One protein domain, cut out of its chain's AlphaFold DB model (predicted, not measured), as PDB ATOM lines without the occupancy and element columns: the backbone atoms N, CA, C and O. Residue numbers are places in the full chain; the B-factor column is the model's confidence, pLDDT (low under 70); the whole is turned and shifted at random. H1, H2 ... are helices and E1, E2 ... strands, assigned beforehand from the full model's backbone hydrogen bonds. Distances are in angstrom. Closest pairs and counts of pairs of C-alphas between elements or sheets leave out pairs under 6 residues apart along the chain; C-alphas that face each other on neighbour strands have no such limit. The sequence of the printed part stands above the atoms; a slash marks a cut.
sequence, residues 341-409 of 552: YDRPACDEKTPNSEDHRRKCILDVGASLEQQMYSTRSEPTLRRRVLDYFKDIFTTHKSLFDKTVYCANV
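AT A GLANCE: This is residues 341 to 409 of the 552 residues of the protein "DUF1785 domain-containing protein" of Verruconis gallopava (UniProt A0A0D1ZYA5). Little regular structure is here: the backbone makes a broad open curve, with the loop of residues 341 to 353 at one end, H1, E1 and E2 in a row along its base, E3 side by side with E2 as an antiparallel sheet of two strands, and H2 at the other end. Residues 345 to 350 stick out. The printed part has 69 residues, 24 in named elements: H1, E1, E2, H2, E3 in order, class mixed. It is only just compact, close to loose, with radius of gyration of the C-alphas 13.1 A and spans of 32 by 28 by 24 A.

IN THESE COORDINATES: Find C-alpha 354 at (1.585, 61.602, -17.206), where H1, residues 354 to 357, begins. Next come E1, 358 to 360, E2, 363 to 367, 12.7 A, and H2, 385 to 392, 11.0 A. E3, 405 to 408, 9.8 A, ends at (11.266, 46.574, -12.791).

HOW THE PARTS SIT: E2 and E3 are antiparallel at 147 degrees; see N 365 and O 406, 2.8 A, within hydrogen-bond range. E1 pairs with no named strand and runs on into E2 at 93 degrees. H1 and H2 are apart. In H2 every O i to N i+4 pair is within range; H1 is too short for one.

THE WHOLE: The printed part has no cut. Glu 348 and Thr 403 have the C-alphas farthest apart, 34.8 A. Links E2 to H2 and H2 to E3 are long. Residues 347 to 349 and 397 have pLDDT under 70.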
ATOM      1  N   TYR A 341      -1.984  53.121 -11.597       83.06
ATOM      2  CA  TYR A 341      -2.380  53.475 -10.240       83.06
ATOM      3  C   TYR A 341      -1.841  54.845  -9.827       83.06
ATOM      4  O   TYR A 341      -0.810  55.307 -10.329       83.06
ATOM      5  N   ASP A 342      -2.530  55.465  -8.875       84.81
ATOM      6  CA  ASP A 342      -2.087  56.700  -8.245       84.81
ATOM      7  C   ASP A 342      -1.067  56.381  -7.164       84.81
ATOM      8  O   ASP A 342      -1.266  55.529  -6.298       84.81
ATOM      9  N   ARG A 343       0.072  57.059  -7.243       85.88
ATOM     10  CA  ARG A 343       1.105  56.991  -6.219       85.88
ATOM     11  C   ARG A 343       0.741  57.958  -5.095       85.88
ATOM     12  O   ARG A 343       0.278  59.060  -5.410       85.88
ATOM     13  N   PRO A 344       0.975  57.590  -3.822       84.69
ATOM     14  CA  PRO A 344       0.861  58.527  -2.713       84.69
ATOM     15  C   PRO A 344       1.661  59.796  -3.008       84.69
ATOM     16  O   PRO A 344       2.734  59.723  -3.622       84.69
ATOM     17  N   ALA A 345       1.135  60.949  -2.592       81.25
ATOM     18  CA  ALA A 345       1.895  62.188  -2.639       81.25
ATOM     19  C   ALA A 345       3.205  61.977  -1.865       81.25
ATOM     20  O   ALA A 345       3.200  61.476  -0.743       81.25
ATOM     21  N   CYS A 346       4.320  62.286  -2.512       74.69
ATOM     22  CA  CYS A 346       5.644  62.261  -1.913       74.69
ATOM     23  C   CYS A 346       6.199  63.665  -2.116       74.69
ATOM     24  O   CYS A 346       6.012  64.220  -3.205       74.69
ATOM     25  N   ASP A 347       6.783  64.232  -1.064       57.03
ATOM     26  CA  ASP A 347       7.057  65.662  -0.955       57.03
ATOM     27  C   ASP A 347       7.704  66.228  -2.237       57.03
ATOM     28  O   ASP A 347       8.667  65.681  -2.780       57.03
ATOM     29  N   GLU A 348       7.101  67.313  -2.739       55.16
ATOM     30  CA  GLU A 348       7.580  68.207  -3.810       55.16
ATOM     31  C   GLU A 348       7.472  67.761  -5.279       55.16
ATOM     32  O   GLU A 348       7.770  68.557  -6.170       55.16
ATOM     33  N   LYS A 349       6.989  66.553  -5.598       69.88
ATOM     34  CA  LYS A 349       6.770  66.147  -7.006       69.88
ATOM     35  C   LYS A 349       5.308  65.824  -7.264       69.88
ATOM     36  O   LYS A 349       4.602  65.372  -6.376       69.88
ATOM     37  N   THR A 350       4.845  65.995  -8.501       80.00
ATOM     38  CA  THR A 350       3.563  65.444  -8.964       80.00
ATOM     39  C   THR A 350       3.802  64.010  -9.453       80.00
ATOM     40  O   THR A 350       3.988  63.805 -10.657       80.00
ATOM     41  N   PRO A 351       3.856  62.965  -8.593       81.19
ATOM     42  CA  PRO A 351       4.179  61.608  -9.040       81.19
ATOM     43  C   PRO A 351       3.146  61.072 -10.042       81.19
ATOM     44  O   PRO A 351       3.421  60.143 -10.798       81.19
ATOM     45  N   ASN A 352       1.969  61.675 -10.075       84.62
ATOM     46  CA  ASN A 352       0.865  61.247 -10.909       84.62
ATOM     47  C   ASN A 352       0.749  62.042 -12.218       84.62
ATOM     48  O   ASN A 352      -0.196  61.791 -12.962       84.62
ATOM     49  N   SER A 353       1.706  62.929 -12.538       82.31
ATOM     50  CA  SER A 353       1.789  63.522 -13.881       82.31
ATOM     51  C   SER A 353       2.047  62.436 -14.932       82.31
ATOM     52  O   SER A 353       2.729  61.438 -14.670       82.31
ATOM     53  N   GLU A 354       1.500  62.611 -16.138       79.94
ATOM     54  CA  GLU A 354       1.585  61.602 -17.206       79.94
ATOM     55  C   GLU A 354       3.027  61.227 -17.558       79.94
ATOM     56  O   GLU A 354       3.352  60.053 -17.751       79.94
ATOM     57  N   ASP A 355       3.927  62.203 -17.551       75.25
ATOM     58  CA  ASP A 355       5.345  61.966 -17.787       75.25
ATOM     59  C   ASP A 355       5.991  61.103 -16.702       75.25
ATOM     60  O   ASP A 355       6.817  60.239 -17.003       75.25
ATOM     61  N   HIS A 356       5.573  61.255 -15.443       80.56
ATOM     62  CA  HIS A 356       6.110  60.457 -14.344       80.56
ATOM     63  C   HIS A 356       5.517  59.063 -14.267       80.56
ATOM     64  O   HIS A 356       6.195  58.153 -13.775       80.56
ATOM     65  N   ARG A 357       4.291  58.882 -14.762       82.19
ATOM     66  CA  ARG A 357       3.674  57.564 -14.921       82.19
ATOM     67  C   ARG A 357       4.343  56.758 -16.027       82.19
ATOM     68  O   ARG A 357       4.341  55.533 -15.953       82.19
ATOM     69  N   ARG A 358       4.941  57.407 -17.030       84.81
ATOM     70  CA  ARG A 358       5.632  56.735 -18.138       84.81
ATOM     71  C   ARG A 358       7.020  56.255 -17.719       84.81
ATOM     72  O   ARG A 358       7.965  57.029 -17.575       84.81
ATOM     73  N   LYS A 359       7.173  54.944 -17.571       85.94
ATOM     74  CA  LYS A 359       8.436  54.275 -17.247       85.94
ATOM     75  C   LYS A 359       8.892  53.370 -18.383       85.94
ATOM     76  O   LYS A 359       8.201  53.217 -19.380       85.94
ATOM     77  N   CYS A 360      10.094  52.828 -18.254       88.69
ATOM     78  CA  CYS A 360      10.653  51.857 -19.182       88.69
ATOM     79  C   CYS A 360      10.961  50.590 -18.390       88.69
ATOM     80  O   CYS A 360      11.544  50.697 -17.309       88.69
ATOM     81  N   ILE A 361      10.546  49.430 -18.891       89.81
ATOM     82  CA  ILE A 361      10.866  48.152 -18.256       89.81
ATOM     83  C   ILE A 361      12.357  47.887 -18.451       89.81
ATOM     84  O   ILE A 361      12.867  47.882 -19.570       89.81
ATOM     85  N   LEU A 362      13.065  47.678 -17.353       89.75
ATOM     86  CA  LEU A 362      14.491  47.370 -17.358       89.75
ATOM     87  C   LEU A 362      14.788  45.903 -17.122       89.75
ATOM     88  O   LEU A 362      15.871  45.455 -17.498       89.75
ATOM     89  N   ASP A 363      13.871  45.227 -16.438       91.69
ATOM     90  CA  ASP A 363      13.997  43.837 -16.042       91.69
ATOM     91  C   ASP A 363      12.630  43.266 -15.642       91.69
ATOM     92  O   ASP A 363      11.695  44.017 -15.340       91.69
ATOM     93  N   VAL A 364      12.537  41.942 -15.603       92.62
ATOM     94  CA  VAL A 364      11.389  41.191 -15.095       92.62
ATOM     95  C   VAL A 364      11.880  40.282 -13.974       92.62
ATOM     96  O   VAL A 364      12.714  39.397 -14.184       92.62
ATOM     97  N   GLY A 365      11.367  40.540 -12.774       92.75
ATOM     98  CA  GLY A 365      11.712  39.836 -11.547       92.75
ATOM     99  C   GLY A 365      10.913  38.549 -11.346       92.75
ATOM    100  O   GLY A 365      10.408  37.956 -12.295       92.75
ATOM    101  N   ALA A 366      10.814  38.122 -10.089       93.50
ATOM    102  CA  ALA A 366      10.002  36.989  -9.661       93.50
ATOM    103  C   ALA A 366       8.501  37.336  -9.634       93.50
ATOM    104  O   ALA A 366       8.094  38.472  -9.909       93.50
ATOM    105  N   SER A 367       7.668  36.350  -9.287       92.62
ATOM    106  CA  SER A 367       6.238  36.568  -9.060       92.62
ATOM    107  C   SER A 367       5.992  37.573  -7.930       92.62
ATOM    108  O   SER A 367       6.835  37.769  -7.052       92.62
ATOM    109  N   LEU A 368       4.827  38.218  -7.931       91.12
ATOM    110  CA  LEU A 368       4.449  39.247  -6.962       91.12
ATOM    111  C   LEU A 368       4.554  38.773  -5.503       91.12
ATOM    112  O   LEU A 368       4.926  39.554  -4.626       91.12
ATOM    113  N   GLU A 369       4.266  37.495  -5.241       92.44
ATOM    114  CA  GLU A 369       4.382  36.890  -3.906       92.44
ATOM    115  C   GLU A 369       5.832  36.631  -3.470       92.44
ATOM    116  O   GLU A 369       6.129  36.676  -2.275       92.44
ATOM    117  N   GLN A 370       6.735  36.392  -4.422       94.81
ATOM    118  CA  GLN A 370       8.136  36.045  -4.159       94.81
ATOM    119  C   GLN A 370       9.085  37.243  -4.276       94.81
ATOM    120  O   GLN A 370      10.181  37.224  -3.716       94.81
ATOM    121  N   GLN A 371       8.696  38.289  -5.009       94.88
ATOM    122  CA  GLN A 371       9.564  39.424  -5.273       94.88
ATOM    123  C   GLN A 371       9.809  40.238  -3.999       94.88
ATOM    124  O   GLN A 371       8.898  40.834  -3.421       94.88
ATOM    125  N   MET A 372      11.083  40.322  -3.621       94.25
ATOM    126  CA  MET A 372      11.568  41.145  -2.515       94.25
ATOM    127  C   MET A 372      12.160  42.456  -3.035       94.25
ATOM    128  O   MET A 372      12.730  42.499  -4.128       94.25
ATOM    129  N   TYR A 373      12.067  43.519  -2.243       91.62
ATOM    130  CA  TYR A 373      12.761  44.784  -2.479       91.62
ATOM    131  C   TYR A 373      13.250  45.388  -1.155       91.62
ATOM    132  O   TYR A 373      12.754  45.040  -0.083       91.62
ATOM    133  N   SER A 374      14.227  46.289  -1.232       88.88
ATOM    134  CA  SER A 374      14.651  47.145  -0.120       88.88
ATOM    135  C   SER A 374      14.594  48.610  -0.547       88.88
ATOM    136  O   SER A 374      14.693  48.933  -1.737       88.88
ATOM    137  N   THR A 375      14.373  49.508   0.409       82.56
ATOM    138  CA  THR A 375      14.340  50.953   0.156       82.56
ATOM    139  C   THR A 375      15.708  51.568   0.426       82.56
ATOM    140  O   THR A 375      16.562  50.982   1.089       82.56
ATOM    141  N   ARG A 376      15.934  52.786  -0.078       76.94
ATOM    142  CA  ARG A 376      17.173  53.522   0.209       76.94
ATOM    143  C   ARG A 376      17.282  53.917   1.687       76.94
ATOM    144  O   ARG A 376      18.394  53.992   2.195       76.94
ATOM    145  N   SER A 377      16.151  54.176   2.345       81.94
ATOM    146  CA  SER A 377      16.094  54.507   3.773       81.94
ATOM    147  C   SER A 377      16.301  53.283   4.668       81.94
ATOM    148  O   SER A 377      16.854  53.420   5.751       81.94
ATOM    149  N   GLU A 378      15.904  52.092   4.213       89.81
ATOM    150  CA  GLU A 378      15.974  50.844   4.983       89.81
ATOM    151  C   GLU A 378      16.614  49.720   4.136       89.81
ATOM    152  O   GLU A 378      15.941  48.759   3.757       89.81
ATOM    153  N   PRO A 379      17.917  49.804   3.805       87.44
ATOM    154  CA  PRO A 379      18.562  48.859   2.886       87.44
ATOM    155  C   PRO A 379      18.628  47.424   3.430       87.44
ATOM    156  O   PRO A 379      18.685  46.473   2.648       87.44
ATOM    157  N   THR A 380      18.623  47.264   4.757       91.75
ATOM    158  CA  THR A 380      18.638  45.965   5.447       91.75
ATOM    159  C   THR A 380      17.259  45.319   5.516       91.75
ATOM    160  O   THR A 380      17.164  44.095   5.605       91.75
ATOM    161  N   LEU A 381      16.185  46.110   5.441       91.75
ATOM    162  CA  LEU A 381      14.831  45.590   5.513       91.75
ATOM    163  C   LEU A 381      14.367  45.172   4.120       91.75
ATOM    164  O   LEU A 381      14.073  45.996   3.253       91.75
ATOM    165  N   ARG A 382      14.271  43.858   3.910       93.00
ATOM    166  CA  ARG A 382      13.659  43.304   2.703       93.00
ATOM    167  C   ARG A 382      12.160  43.143   2.927       93.00
ATOM    168  O   ARG A 382      11.746  42.394   3.807       93.00
ATOM    169  N   ARG A 383      11.350  43.813   2.111       93.94
ATOM    170  CA  ARG A 383       9.887  43.671   2.103       93.94
ATOM    171  C   ARG A 383       9.442  42.975   0.821       93.94
ATOM    172  O   ARG A 383      10.072  43.142  -0.223       93.94
ATOM    173  N   ARG A 384       8.346  42.215   0.879       93.38
ATOM    174  CA  ARG A 384       7.698  41.703  -0.338       93.38
ATOM    175  C   ARG A 384       7.011  42.847  -1.068       93.38
ATOM    176  O   ARG A 384       6.393  43.708  -0.441       93.38
ATOM    177  N   VAL A 385       7.064  42.825  -2.397       91.62
ATOM    178  CA  VAL A 385       6.343  43.795  -3.234       91.62
ATOM    179  C   VAL A 385       4.833  43.701  -2.987       91.62
ATOM    180  O   VAL A 385       4.175  44.731  -2.864       91.62
ATOM    181  N   LEU A 386       4.287  42.491  -2.814       91.94
ATOM    182  CA  LEU A 386       2.876  42.291  -2.464       91.94
ATOM    183  C   LEU A 386       2.457  43.028  -1.181       91.94
ATOM    184  O   LEU A 386       1.383  43.624  -1.146       91.94
ATOM    185  N   ASP A 387       3.288  42.984  -0.138       92.31
ATOM    186  CA  ASP A 387       2.965  43.603   1.152       92.31
ATOM    187  C   ASP A 387       2.926  45.133   1.013       92.31
ATOM    188  O   ASP A 387       1.966  45.766   1.440       92.31
ATOM    189  N   TYR A 388       3.875  45.715   0.270       88.62
ATOM    190  CA  TYR A 388       3.869  47.145  -0.060       88.62
ATOM    191  C   TYR A 388       2.585  47.601  -0.760       88.62
ATOM    192  O   TYR A 388       1.976  48.596  -0.370       88.62
ATOM    193  N   PHE A 389       2.147  46.871  -1.789       87.19
ATOM    194  CA  PHE A 389       0.920  47.223  -2.502       87.19
ATOM    195  C   PHE A 389      -0.330  47.042  -1.628       87.19
ATOM    196  O   PHE A 389      -1.267  47.825  -1.759       87.19
ATOM    197  N   LYS A 390      -0.355  46.073  -0.705       89.38
ATOM    198  CA  LYS A 390      -1.460  45.916   0.259       89.38
ATOM    199  C   LYS A 390      -1.534  47.047   1.281       89.38
ATOM    200  O   LYS A 390      -2.641  47.382   1.705       89.38
ATOM    201  N   ASP A 391      -0.387  47.594   1.673       88.69
ATOM    202  CA  ASP A 391      -0.307  48.714   2.611       88.69
ATOM    203  C   ASP A 391      -0.802  50.010   1.959       88.69
ATOM    204  O   ASP A 391      -1.533  50.777   2.582       88.69
ATOM    205  N   ILE A 392      -0.459  50.232   0.685       83.62
ATOM    206  CA  ILE A 392      -0.858  51.438  -0.056       83.62
ATOM    207  C   ILE A 392      -2.300  51.355  -0.571       83.62
ATOM    208  O   ILE A 392      -3.035  52.336  -0.493       83.62
ATOM    209  N   PHE A 393      -2.723  50.201  -1.088       82.19
ATOM    210  CA  PHE A 393      -4.046  50.008  -1.693       82.19
ATOM    211  C   PHE A 393      -4.949  49.183  -0.776       82.19
ATOM    212  O   PHE A 393      -5.354  48.060  -1.094       82.19
ATOM    213  N   THR A 394      -5.272  49.753   0.385       78.19
ATOM    214  CA  THR A 394      -6.041  49.089   1.451       78.19
ATOM    215  C   THR A 394      -7.410  48.573   0.997       78.19
ATOM    216  O   THR A 394      -7.864  47.546   1.502       78.19
ATOM    217  N   THR A 395      -8.030  49.219   0.005       72.62
ATOM    218  CA  THR A 395      -9.338  48.870  -0.572       72.62
ATOM    219  C   THR A 395      -9.315  47.709  -1.575       72.62
ATOM    220  O   THR A 395     -10.375  47.189  -1.910       72.62
ATOM    221  N   HIS A 396      -8.144  47.255  -2.038       70.94
ATOM    222  CA  HIS A 396      -8.031  46.322  -3.173       70.94
ATOM    223  C   HIS A 396      -7.256  45.031  -2.862       70.94
ATOM    224  O   HIS A 396      -6.732  44.375  -3.762       70.94
ATOM    225  N   LYS A 397      -7.198  44.618  -1.590       66.44
ATOM    226  CA  LYS A 397      -6.359  43.492  -1.127       66.44
ATOM    227  C   LYS A 397      -6.609  42.150  -1.836       66.44
ATOM    228  O   LYS A 397      -5.689  41.334  -1.878       66.44
ATOM    229  N   SER A 398      -7.807  41.914  -2.373       71.38
ATOM    230  CA  SER A 398      -8.174  40.681  -3.090       71.38
ATOM    231  C   SER A 398      -7.876  40.701  -4.595       71.38
ATOM    232  O   SER A 398      -7.984  39.656  -5.226       71.38
ATOM    233  N   LEU A 399      -7.492  41.846  -5.177       75.06
ATOM    234  CA  LEU A 399      -7.316  41.996  -6.631       75.06
ATOM    235  C   LEU A 399      -5.919  41.616  -7.141       75.06
ATOM    236  O   LEU A 399      -5.690  41.591  -8.349       75.06
ATOM    237  N   PHE A 400      -4.970  41.331  -6.249       81.38
ATOM    238  CA  PHE A 400      -3.604  41.013  -6.652       81.38
ATOM    239  C   PHE A 400      -3.465  39.536  -7.025       81.38
ATOM    240  O   PHE A 400      -3.433  38.666  -6.152       81.38
ATOM    241  N   ASP A 401      -3.309  39.262  -8.321       85.69
ATOM    242  CA  ASP A 401      -2.855  37.958  -8.797       85.69
ATOM    243  C   ASP A 401      -1.389  37.748  -8.387       85.69
ATOM    244  O   ASP A 401      -0.451  38.337  -8.931       85.69
ATOM    245  N   LYS A 402      -1.204  36.897  -7.378       89.62
ATOM    246  CA  LYS A 402       0.092  36.567  -6.778       89.62
ATOM    247  C   LYS A 402       1.071  35.915  -7.754       89.62
ATOM    248  O   LYS A 402       2.277  35.948  -7.507       89.62
ATOM    249  N   THR A 403       0.559  35.312  -8.826       87.81
ATOM    250  CA  THR A 403       1.347  34.538  -9.793       87.81
ATOM    251  C   THR A 403       1.996  35.414 -10.865       87.81
ATOM    252  O   THR A 403       2.922  34.974 -11.543       87.81
ATOM    253  N   VAL A 404       1.560  36.670 -10.993       88.88
ATOM    254  CA  VAL A 404       2.070  37.622 -11.986       88.88
ATOM    255  C   VAL A 404       3.506  38.031 -11.670       88.88
ATOM    256  O   VAL A 404       3.837  38.353 -10.530       88.88
ATOM    257  N   TYR A 405       4.357  38.072 -12.695       93.00
ATOM    258  CA  TYR A 405       5.744  38.526 -12.590       93.00
ATOM    259  C   TYR A 405       5.853  40.044 -12.402       93.00
ATOM    260  O   TYR A 405       5.141  40.828 -13.030       93.00
ATOM    261  N   CYS A 406       6.785  40.476 -11.552       93.69
ATOM    262  CA  CYS A 406       7.049  41.893 -11.320       93.69
ATOM    263  C   CYS A 406       7.891  42.500 -12.450       93.69
ATOM    264  O   CYS A 406       8.954  41.982 -12.786       93.69
ATOM    265  N   ALA A 407       7.481  43.654 -12.982       93.69
ATOM    266  CA  ALA A 407       8.291  44.436 -13.916       93.69
ATOM    267  C   ALA A 407       9.087  45.520 -13.173       93.69
ATOM    268  O   ALA A 407       8.515  46.374 -12.491       93.69
ATOM    269  N   ASN A 408      10.410  45.526 -13.332       92.94
ATOM    270  CA  ASN A 408      11.266  46.574 -12.791       92.94
ATOM    271  C   ASN A 408      11.264  47.784 -13.733       92.94
ATOM    272  O   ASN A 408      11.772  47.727 -14.852       92.94
ATOM    273  N   VAL A 409      10.699  48.892 -13.262       87.31
ATOM    274  CA  VAL A 409      10.454  50.112 -14.040       87.31
ATOM    275  C   VAL A 409      11.227  51.300 -13.457       87.31
ATOM    276  O   VAL A 409      10.655  52.258 -12.937       87.31
TER     277      VAL A 409